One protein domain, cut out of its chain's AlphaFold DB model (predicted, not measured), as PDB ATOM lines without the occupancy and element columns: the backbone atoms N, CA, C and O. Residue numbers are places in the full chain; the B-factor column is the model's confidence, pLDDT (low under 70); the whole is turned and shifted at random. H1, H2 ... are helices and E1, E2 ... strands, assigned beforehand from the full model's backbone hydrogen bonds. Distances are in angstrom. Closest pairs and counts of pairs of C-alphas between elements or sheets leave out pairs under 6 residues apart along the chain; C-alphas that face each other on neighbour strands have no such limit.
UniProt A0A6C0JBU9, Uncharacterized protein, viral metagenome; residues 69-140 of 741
ATOM      1  N   LEU A  69     113.630-142.888 292.721       68.56
ATOM      2  CA  LEU A  69     112.794-143.939 292.142       68.56
ATOM      3  C   LEU A  69     113.531-145.289 292.101       68.56
ATOM      4  O   LEU A  69     112.956-146.305 292.479       68.56
ATOM      5  N   VAL A  70     114.805-145.291 291.695       68.44
ATOM      6  CA  VAL A  70     115.642-146.500 291.620       68.44
ATOM      7  C   VAL A  70     115.844-147.103 293.010       68.44
ATOM      8  O   VAL A  70     115.691-148.310 293.166       68.44
ATOM      9  N   ASP A  71     116.063-146.272 294.031       71.88
ATOM     10  CA  ASP A  71     116.214-146.734 295.419       71.88
ATOM     11  C   ASP A  71     114.964-147.471 295.934       71.88
ATOM     12  O   ASP A  71     115.065-148.430 296.698       71.88
ATOM     13  N   LYS A  72     113.767-147.045 295.506       78.50
ATOM     14  CA  LYS A  72     112.496-147.687 295.880       78.50
ATOM     15  C   LYS A  72     112.269-149.002 295.138       78.50
ATOM     16  O   LYS A  72     111.817-149.967 295.747       78.50
ATOM     17  N   ILE A  73     112.609-149.052 293.848       79.94
ATOM     18  CA  ILE A  73     112.587-150.288 293.053       79.94
ATOM     19  C   ILE A  73     113.512-151.330 293.693       79.94
ATOM     20  O   ILE A  73     113.098-152.465 293.922       79.94
ATOM     21  N   GLU A  74     114.729-150.926 294.061       76.88
ATOM     22  CA  GLU A  74     115.724-151.835 294.627       76.88
ATOM     23  C   GLU A  74     115.330-152.362 296.013       76.88
ATOM     24  O   GLU A  74     115.492-153.551 296.284       76.88
ATOM     25  N   LYS A  75     114.706-151.534 296.863       82.38
ATOM     26  CA  LYS A  75     114.108-152.005 298.126       82.38
ATOM     27  C   LYS A  75     113.106-153.140 297.902       82.38
ATOM     28  O   LYS A  75     113.199-154.167 298.570       82.38
ATOM     29  N   CYS A  76     112.194-153.002 296.940       85.19
ATOM     30  CA  CYS A  76     111.222-154.056 296.643       85.19
ATOM     31  C   CYS A  76     111.884-155.320 296.064       85.19
ATOM     32  O   CYS A  76     111.508-156.428 296.450       85.19
ATOM     33  N   ASN A  77     112.924-155.173 295.232       82.44
ATOM     34  CA  ASN A  77     113.718-156.299 294.728       82.44
ATOM     35  C   ASN A  77     114.408-157.085 295.860       82.44
ATOM     36  O   ASN A  77     114.375-158.315 295.860       82.44
ATOM     37  N   LEU A  78     114.990-156.402 296.854       79.75
ATOM     38  CA  LEU A  78     115.635-157.040 298.013       79.75
ATOM     39  C   LEU A  78     114.634-157.847 298.860       79.75
ATOM     40  O   LEU A  78     114.933-158.964 299.297       79.75
ATOM     41  N   ILE A  79     113.414-157.333 299.036       83.44
ATOM     42  CA  ILE A  79     112.335-158.078 299.701       83.44
ATOM     43  C   ILE A  79     111.919-159.287 298.846       83.44
ATOM     44  O   ILE A  79     111.695-160.372 299.380       83.44
ATOM     45  N   ASN A  80     111.894-159.153 297.518       81.62
ATOM     46  CA  ASN A  80     111.589-160.254 296.602       81.62
ATOM     47  C   ASN A  80     112.634-161.393 296.649       81.62
ATOM     48  O   ASN A  80     112.269-162.557 296.496       81.62
ATOM     49  N   ILE A  81     113.913-161.083 296.910       76.38
ATOM     50  CA  ILE A  81     114.984-162.082 297.113       76.38
ATOM     51  C   ILE A  81     114.764-162.877 298.409       76.38
ATOM     52  O   ILE A  81     114.886-164.101 298.414       76.38
ATOM     53  N   THR A  82     114.427-162.193 299.506       76.38
ATOM     54  CA  THR A  82     114.189-162.841 300.812       76.38
ATOM     55  C   THR A  82     112.827-163.538 300.899       76.38
ATOM     56  O   THR A  82     112.671-164.500 301.647       76.38
ATOM     57  N   GLY A  83     111.831-163.085 300.134       77.81
ATOM     58  CA  GLY A  83     110.460-163.596 300.190       77.81
ATOM     59  C   GLY A  83     109.745-163.281 301.511       77.81
ATOM     60  O   GLY A  83     108.847-164.033 301.917       77.81
ATOM     61  N   ASN A  84     110.159-162.212 302.203       83.25
ATOM     62  CA  ASN A  84     109.563-161.754 303.456       83.25
ATOM     63  C   ASN A  84     108.408-160.774 303.183       83.25
ATOM     64  O   ASN A  84     108.600-159.564 303.086       83.25
ATOM     65  N   CYS A  85     107.187-161.302 303.091       88.19
ATOM     66  CA  CYS A  85     105.984-160.512 302.819       88.19
ATOM     67  C   CYS A  85     105.664-159.443 303.888       88.19
ATOM     68  O   CYS A  85     104.851-158.561 303.616       88.19
ATOM     69  N   GLY A  86     106.275-159.500 305.080       85.25
ATOM     70  CA  GLY A  86     106.078-158.506 306.143       85.25
ATOM     71  C   GLY A  86     106.716-157.143 305.849       85.25
ATOM     72  O   GLY A  86     106.174-156.121 306.248       85.25
ATOM     73  N   GLU A  87     107.808-157.106 305.083       85.38
ATOM     74  CA  GLU A  87     108.543-155.865 304.772       85.38
ATOM     75  C   GLU A  87     107.846-155.005 303.698       85.38
ATOM     76  O   GLU A  87     108.259-153.873 303.441       85.38
ATOM     77  N   ILE A  88     106.819-155.543 303.028       87.56
ATOM     78  CA  ILE A  88     106.172-154.925 301.858       87.56
ATOM     79  C   ILE A  88     105.529-153.580 302.209       87.56
ATOM     80  O   ILE A  88     105.677-152.615 301.458       87.56
ATOM     81  N   GLU A  89     104.821-153.518 303.338       85.38
ATOM     82  CA  GLU A  89     104.077-152.329 303.756       85.38
ATOM     83  C   GLU A  89     105.023-151.203 304.192       85.38
ATOM     84  O   GLU A  89     104.961-150.103 303.642       85.38
ATOM     85  N   GLU A  90     105.966-151.502 305.091       83.12
ATOM     86  CA  GLU A  90     106.936-150.535 305.630       83.12
ATOM     87  C   GLU A  90     107.857-149.936 304.550       83.12
ATOM     88  O   GLU A  90     108.326-148.804 304.683       83.12
ATOM     89  N   ASN A  91     108.087-150.659 303.447       83.88
ATOM     90  CA  ASN A  91     108.913-150.198 302.327       83.88
ATOM     91  C   ASN A  91     108.113-149.626 301.141       83.88
ATOM     92  O   ASN A  91     108.719-149.186 300.161       83.88
ATOM     93  N   GLY A  92     106.778-149.582 301.217       86.25
ATOM     94  CA  GLY A  92     105.928-149.009 300.168       86.25
ATOM     95  C   GLY A  92     105.929-149.805 298.857       86.25
ATOM     96  O   GLY A  92     105.871-149.216 297.776       86.25
ATOM     97  N   CYS A  93     106.011-151.133 298.944       90.19
ATOM     98  CA  CYS A  93     106.016-152.041 297.800       90.19
ATOM     99  C   CYS A  93     104.613-152.574 297.484       90.19
ATOM    100  O   CYS A  93     103.793-152.769 298.378       90.19
ATOM    101  N   GLY A  94     104.342-152.843 296.207       91.00
ATOM    102  CA  GLY A  94     103.160-153.576 295.760       91.00
ATOM    103  C   GLY A  94     103.466-155.059 295.538       91.00
ATOM    104  O   GLY A  94     104.614-155.506 295.614       91.00
ATOM    105  N   TYR A  95     102.427-155.836 295.244       92.62
ATOM    106  CA  TYR A  95     102.529-157.272 294.993       92.62
ATOM    107  C   TYR A  95     101.744-157.667 293.738       92.62
ATOM    108  O   TYR A  95     100.589-157.278 293.568       92.62
ATOM    109  N   CYS A  96     102.361-158.463 292.863       90.06
ATOM    110  CA  CYS A  96     101.718-158.995 291.667       90.06
ATOM    111  C   CYS A  96     101.341-160.471 291.839       90.06
ATOM    112  O   CYS A  96     102.207-161.337 291.967       90.06
ATOM    113  N   TRP A  97     100.041-160.773 291.769       87.69
ATOM    114  CA  TRP A  97      99.514-162.132 291.933       87.69
ATOM    115  C   TRP A  97      99.754-163.039 290.710       87.69
ATOM    116  O   TRP A  97      99.806-164.266 290.868       87.69
ATOM    117  N   ASP A  98      99.926-162.445 289.518       84.50
ATOM    118  CA  ASP A  98     100.253-163.151 288.266       84.50
ATOM    119  C   ASP A  98     101.665-163.749 288.314       84.50
ATOM    120  O   ASP A  98     101.856-164.933 288.044       84.50
ATOM    121  N   THR A  99     102.653-162.930 288.684       84.81
ATOM    122  CA  THR A  99     104.080-163.291 288.647       84.81
ATOM    123  C   THR A  99     104.638-163.740 289.999       84.81
ATOM    124  O   THR A  99     105.772-164.210 290.045       84.81
ATOM    125  N   ASN A 100     103.859-163.626 291.085       86.69
ATOM    126  CA  ASN A 100     104.287-163.887 292.466       86.69
ATOM    127  C   ASN A 100     105.538-163.069 292.851       86.69
ATOM    128  O   ASN A 100     106.499-163.601 293.408       86.69
ATOM    129  N   LYS A 101     105.537-161.774 292.505       87.19
ATOM    130  CA  LYS A 101     106.651-160.848 292.753       87.19
ATOM    131  C   LYS A 101     106.236-159.643 293.590       87.19
ATOM    132  O   LYS A 101     105.141-159.101 293.428       87.19
ATOM    133  N   ILE A 102     107.170-159.185 294.412       89.38
ATOM    134  CA  ILE A 102     107.124-157.926 295.160       89.38
ATOM    135  C   ILE A 102     107.806-156.860 294.299       89.38
ATOM    136  O   ILE A 102     108.972-157.011 293.938       89.38
ATOM    137  N   ILE A 103     107.070-155.821 293.905       87.38
ATOM    138  CA  ILE A 103     107.491-154.852 292.879       87.38
ATOM    139  C   ILE A 103     107.122-153.440 293.348       87.38
ATOM    140  O   ILE A 103     106.092-153.243 293.992       87.38
ATOM    141  N   TYR A 104     107.933-152.435 293.017       87.75
ATOM    142  CA  TYR A 104     107.565-151.040 293.268       87.75
ATOM    143  C   TYR A 104     106.490-150.555 292.278       87.75
ATOM    144  O   TYR A 104     106.553-150.852 291.086       87.75
ATOM    145  N   GLY A 105     105.519-149.777 292.749       86.50
ATOM    146  CA  GLY A 105     104.444-149.220 291.926       86.50
ATOM    147  C   GLY A 105     103.492-148.360 292.749       86.50
ATOM    148  O   GLY A 105     103.806-148.003 293.883       86.50
ATOM    149  N   ASP A 106     102.330-148.042 292.193       86.25
ATOM    150  CA  ASP A 106     101.296-147.237 292.850       86.25
ATOM    151  C   ASP A 106      99.879-147.791 292.582       86.25
ATOM    152  O   ASP A 106      99.709-148.954 292.202       86.25
ATOM    153  N   ALA A 107      98.844-146.980 292.823       84.19
ATOM    154  CA  ALA A 107      97.444-147.345 292.598       84.19
ATOM    155  C   ALA A 107      97.089-147.620 291.120       84.19
ATOM    156  O   ALA A 107      96.060-148.234 290.845       84.19
ATOM    157  N   THR A 108      97.915-147.178 290.168       80.94
ATOM    158  CA  THR A 108      97.701-147.352 288.723       80.94
ATOM    159  C   THR A 108      98.375-148.605 288.159       80.94
ATOM    160  O   THR A 108      97.879-149.164 287.174       80.94
ATOM    161  N   GLY A 109      99.457-149.081 288.791       81.25
ATOM    162  CA  GLY A 109     100.175-150.290 288.386       81.25
ATOM    163  C   GLY A 109     101.603-150.415 288.945       81.25
ATOM    164  O   GLY A 109     102.073-149.534 289.672       81.25
ATOM    165  N   PRO A 110     102.309-151.510 288.607       84.75
ATOM    166  CA  PRO A 110     103.752-151.646 288.819       84.75
ATOM    167  C   PRO A 110     104.544-150.649 287.956       84.75
ATOM    168  O   PRO A 110     104.185-150.380 286.813       84.75
ATOM    169  N   ALA A 111     105.666-150.148 288.475       75.94
ATOM    170  CA  ALA A 111     106.522-149.187 287.775       75.94
ATOM    171  C   ALA A 111     107.537-149.834 286.809       75.94
ATOM    172  O   ALA A 111     108.094-149.139 285.962       75.94
ATOM    173  N   THR A 112     107.830-151.133 286.960       63.31
ATOM    174  CA  THR A 112     108.966-151.801 286.286       63.31
ATOM    175  C   THR A 112     108.700-153.229 285.795       63.31
ATOM    176  O   THR A 112     109.638-153.900 285.373       63.31
ATOM    177  N   ASP A 113     107.469-153.736 285.871       64.31
ATOM    178  CA  ASP A 113     107.134-155.117 285.481       64.31
ATOM    179  C   ASP A 113     105.712-155.186 284.903       64.31
ATOM    180  O   ASP A 113     104.927-154.252 285.062       64.31
ATOM    181  N   VAL A 114     105.355-156.290 284.248       73.69
ATOM    182  CA  VAL A 114     104.011-156.506 283.698       73.69
ATOM    183  C   VAL A 114     103.167-157.284 284.706       73.69
ATOM    184  O   VAL A 114     103.372-158.474 284.930       73.69
ATOM    185  N   CYS A 115     102.173-156.610 285.285       81.88
ATOM    186  CA  CYS A 115     101.114-157.234 286.076       81.88
ATOM    187  C   CYS A 115      99.753-156.847 285.497       81.88
ATOM    188  O   CYS A 115      99.549-155.684 285.135       81.88
ATOM    189  N   SER A 116      98.800-157.778 285.408       83.69
ATOM    190  CA  SER A 116      97.458-157.416 284.948       83.69
ATOM    191  C   SER A 116      96.760-156.534 285.990       83.69
ATOM    192  O   SER A 116      96.849-156.779 287.192       83.69
ATOM    193  N   LYS A 117      96.012-155.511 285.547       79.69
ATOM    194  CA  LYS A 117      95.337-154.552 286.452       79.69
ATOM    195  C   LYS A 117      94.401-155.207 287.479       79.69
ATOM    196  O   LYS A 117      94.134-154.616 288.515       79.69
ATOM    197  N   LYS A 118      93.902-156.416 287.195       84.44
ATOM    198  CA  LYS A 118      93.044-157.205 288.094       84.44
ATOM    199  C   LYS A 118      93.824-157.890 289.227       84.44
ATOM    200  O   LYS A 118      93.262-158.119 290.292       84.44
ATOM    201  N   ASN A 119      95.089-158.222 288.980       88.19
ATOM    202  CA  ASN A 119      95.940-159.043 289.843       88.19
ATOM    203  C   ASN A 119      97.144-158.258 290.407       88.19
ATOM    204  O   ASN A 119      98.022-158.842 291.046       88.19
ATOM    205  N   TRP A 120      97.170-156.939 290.194       90.62
ATOM    206  CA  TRP A 120      98.049-155.996 290.875       90.62
ATOM    207  C   TRP A 120      97.444-155.575 292.214       90.62
ATOM    208  O   TRP A 120      96.317-155.084 292.267       90.62
ATOM    209  N   ILE A 121      98.207-155.732 293.294       92.12
ATOM    210  CA  ILE A 121      97.872-155.198 294.608       92.12
ATOM    211  C   ILE A 121      98.828-154.034 294.876       92.12
ATOM    212  O   ILE A 121     100.022-154.239 295.102       92.12
ATOM    213  N   ALA A 122      98.293-152.814 294.828       90.19
ATOM    214  CA  ALA A 122      99.035-151.583 295.090       90.19
ATOM    215  C   ALA A 122      99.619-151.546 296.523       90.19
ATOM    216  O   ALA A 122      99.123-152.268 297.397       90.19
ATOM    217  N   PRO A 123     100.648-150.713 296.787       89.38
ATOM    218  CA  PRO A 123     101.283-150.644 298.099       89.38
ATOM    219  C   PRO A 123     100.324-150.372 299.261       89.38
ATOM    220  O   PRO A 123      99.439-149.521 299.172       89.38
ATOM    221  N   GLY A 124     100.541-151.087 300.366       83.12
ATOM    222  CA  GLY A 124      99.748-151.008 301.593       83.12
ATOM    223  C   GLY A 124      99.484-152.390 302.215       83.12
ATOM    224  O   GLY A 124      99.975-153.399 301.697       83.12
ATOM    225  N   PRO A 125      98.658-152.468 303.279       76.88
ATOM    226  CA  PRO A 125      98.419-153.704 304.040       76.88
ATOM    227  C   PRO A 125      97.957-154.897 303.188       76.88
ATOM    228  O   PRO A 125      98.291-156.056 303.448       76.88
ATOM    229  N   GLY A 126      97.203-154.617 302.121       86.19
ATOM    230  CA  GLY A 126      96.719-155.634 301.193       86.19
ATOM    231  C   GLY A 126      97.834-156.363 300.437       86.19
ATOM    232  O   GLY A 126      97.668-157.545 300.129       86.19
ATOM    233  N   ALA A 127      98.960-155.706 300.139       90.00
ATOM    234  CA  ALA A 127     100.054-156.302 299.372       90.00
ATOM    235  C   ALA A 127     100.812-157.354 300.203       90.00
ATOM    236  O   ALA A 127     100.986-158.485 299.743       90.00
ATOM    237  N   GLY A 128     101.144-157.027 301.459       88.69
ATOM    238  CA  GLY A 128     101.721-157.968 302.431       88.69
ATOM    239  C   GLY A 128     100.829-159.191 302.663       88.69
ATOM    240  O   GLY A 128     101.274-160.334 302.526       88.69
ATOM    241  N   TYR A 129      99.536-158.957 302.915       90.56
ATOM    242  CA  TYR A 129      98.547-160.023 303.107       90.56
ATOM    243  C   TYR A 129      98.441-160.966 301.899       90.56
ATOM    244  O   TYR A 129      98.454-162.187 302.073       90.56
ATOM    245  N   ASN A 130      98.355-160.433 300.674       90.62
ATOM    246  CA  ASN A 130      98.200-161.258 299.472       90.62
ATOM    247  C   ASN A 130      99.490-161.998 299.081       90.62
ATOM    248  O   ASN A 130      99.404-163.145 298.644       90.62
ATOM    249  N   CYS A 131     100.665-161.403 299.311       91.25
ATOM    250  CA  CYS A 131     101.952-162.095 299.197       91.25
ATOM    251  C   CYS A 131     101.994-163.321 300.122       91.25
ATOM    252  O   CYS A 131     102.211-164.445 299.662       91.25
ATOM    253  N   GLN A 132     101.697-163.133 301.415       91.25
ATOM    254  CA  GLN A 132     101.746-164.234 302.379       91.25
ATOM    255  C   GLN A 132     100.680-165.294 302.077       91.25
ATOM    256  O   GLN A 132     100.959-166.485 302.151       91.25
ATOM    257  N   LYS A 133      99.478-164.871 301.666       92.25
ATOM    258  CA  LYS A 133      98.395-165.769 301.252       92.25
ATOM    259  C   LYS A 133      98.803-166.678 300.096       92.25
ATOM    260  O   LYS A 133      98.603-167.887 300.186       92.25
ATOM    261  N   LYS A 134      99.420-166.124 299.044       90.56
ATOM    262  CA  LYS A 134      99.940-166.923 297.926       90.56
ATOM    263  C   LYS A 134     101.031-167.887 298.403       90.56
ATOM    264  O   LYS A 134     100.955-169.069 298.084       90.56
ATOM    265  N   LYS A 135     102.001-167.408 299.196       90.19
ATOM    266  CA  LYS A 135     103.101-168.220 299.754       90.19
ATOM    267  C   LYS A 135     102.566-169.424 300.539       90.19
ATOM    268  O   LYS A 135     102.946-170.553 300.241       90.19
ATOM    269  N   ASP A 136     101.636-169.197 301.463       93.44
ATOM    270  CA  ASP A 136     101.000-170.252 302.258       93.44
ATOM    271  C   ASP A 136     100.222-171.242 301.372       93.44
ATOM    272  O   ASP A 136     100.336-172.456 301.542       93.44
ATOM    273  N   GLN A 137      99.448-170.748 300.397       93.06
ATOM    274  CA  GLN A 137      98.675-171.590 299.476       93.06
ATOM    275  C   GLN A 137      99.577-172.474 298.600       93.06
ATOM    276  O   GLN A 137      99.288-173.658 298.449       93.06
ATOM    277  N   GLU A 138     100.681-171.954 298.055       91.31
ATOM    278  CA  GLU A 138     101.631-172.757 297.264       91.31
ATOM    279  C   GLU A 138     102.434-173.761 298.114       91.31
ATOM    280  O   GLU A 138     102.894-174.770 297.584       91.31
ATOM    281  N   ILE A 139     102.581-173.543 299.428       92.31
ATOM    282  CA  ILE A 139     103.100-174.565 300.353       92.31
ATOM    283  C   ILE A 139     102.058-175.677 300.534       92.31
ATOM    284  O   ILE A 139     102.363-176.850 300.328       92.31
ATOM    285  N   CYS A 140     100.815-175.322 300.868       93.31
ATOM    286  CA  CYS A 140      99.788-176.307 301.209       93.31
ATOM    287  C   CYS A 140      99.283-177.131 300.016       93.31
ATOM    288  O   CYS A 140      98.953-178.304 300.192       93.31
TER     289      CYS A 140
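This is residues 69 to 140 of the 741 residues of an uncharacterized protein of viral metagenome (UniProt A0A6C0JBU9). A short strand hairpin, E1 and E2, forms the core, with H1 packed beside E2, the first part of H3 beside E1, and little H2 bridging the two long helices. On the side of the hairpin away from H2, the long loop of residues 104 to 124 folds round and comes back to pair briefly with E1; H1 begins near one end of the longest axis and H3 ends at the other. The printed part has 72 residues with three named helices and two named strands, in the order H1, H2, E1, E2, H3; the sheet, E1 - E2, is antiparallel and the class is mostly helix. The whole is compact, with a radius of gyration of the C-alphas of 10.7 A and spans of 36 by 24 by 18 A.

Start with H1, residues 70 to 82, and look for E2, residues 101 to 103: their closest C-alphas, of Asn 80 and Ile 102, are 5.2 A apart. Next comes H2, residues 87 to 90, which only just touches H1, with 3 pairs of C-alphas within 8 A, the closest being Ile 79 and Glu 87 at 6.7 A; H1 does this with residues 76 to 79 alone. Go on to E1, residues 94 to 96, which forms a hairpin with E2, antiparallel at 144 degrees; N 94 and O 103 are within hydrogen-bond range at 2.9 A, as are N 103 and O 94 at 3.0 A. Residues 95 to 96 of E1 also pair, antiparallel, with residues 120 to 121. Last is H3, residues 125 to 140, whose closest C-alpha pair with E1 is Ala 127 and Tyr 95, 5.1 A apart. H3 touches H2 with residues 125 to 128 alone, closest at the C-alphas of Gly 128 and Ile 88, 5.4 A. H1 and H3 are apart. In H1 and H3 every O i to N i+4 pair is within hydrogen-bond range; H2 is too short for such a pair, and its one O i to N i+3 pair is not within range.

Find C-alpha 70 at (115.642, -146.500, 291.620); from there H1 runs 18.8 A to C-alpha 82. H2 runs from Glu 87 to Glu 90, E1 from Gly 94 to Cys 96 and E2 from Lys 101 to Ile 103. Find C-alpha 125 at (98.419, -153.704, 304.040); from there H3 runs 22.8 A to C-alpha 140 at (99.788, -176.307, 301.209).

The C-alphas of Leu 69 and Cys 140 are the two farthest apart, at 36.0 A. The printed part has no cut. The link from E2 to H3, 21 residues, is long; the other three are tight. Mean pLDDT of the printed part is 84.5, and residues 69 to 70 and 112 to 113 are under 70.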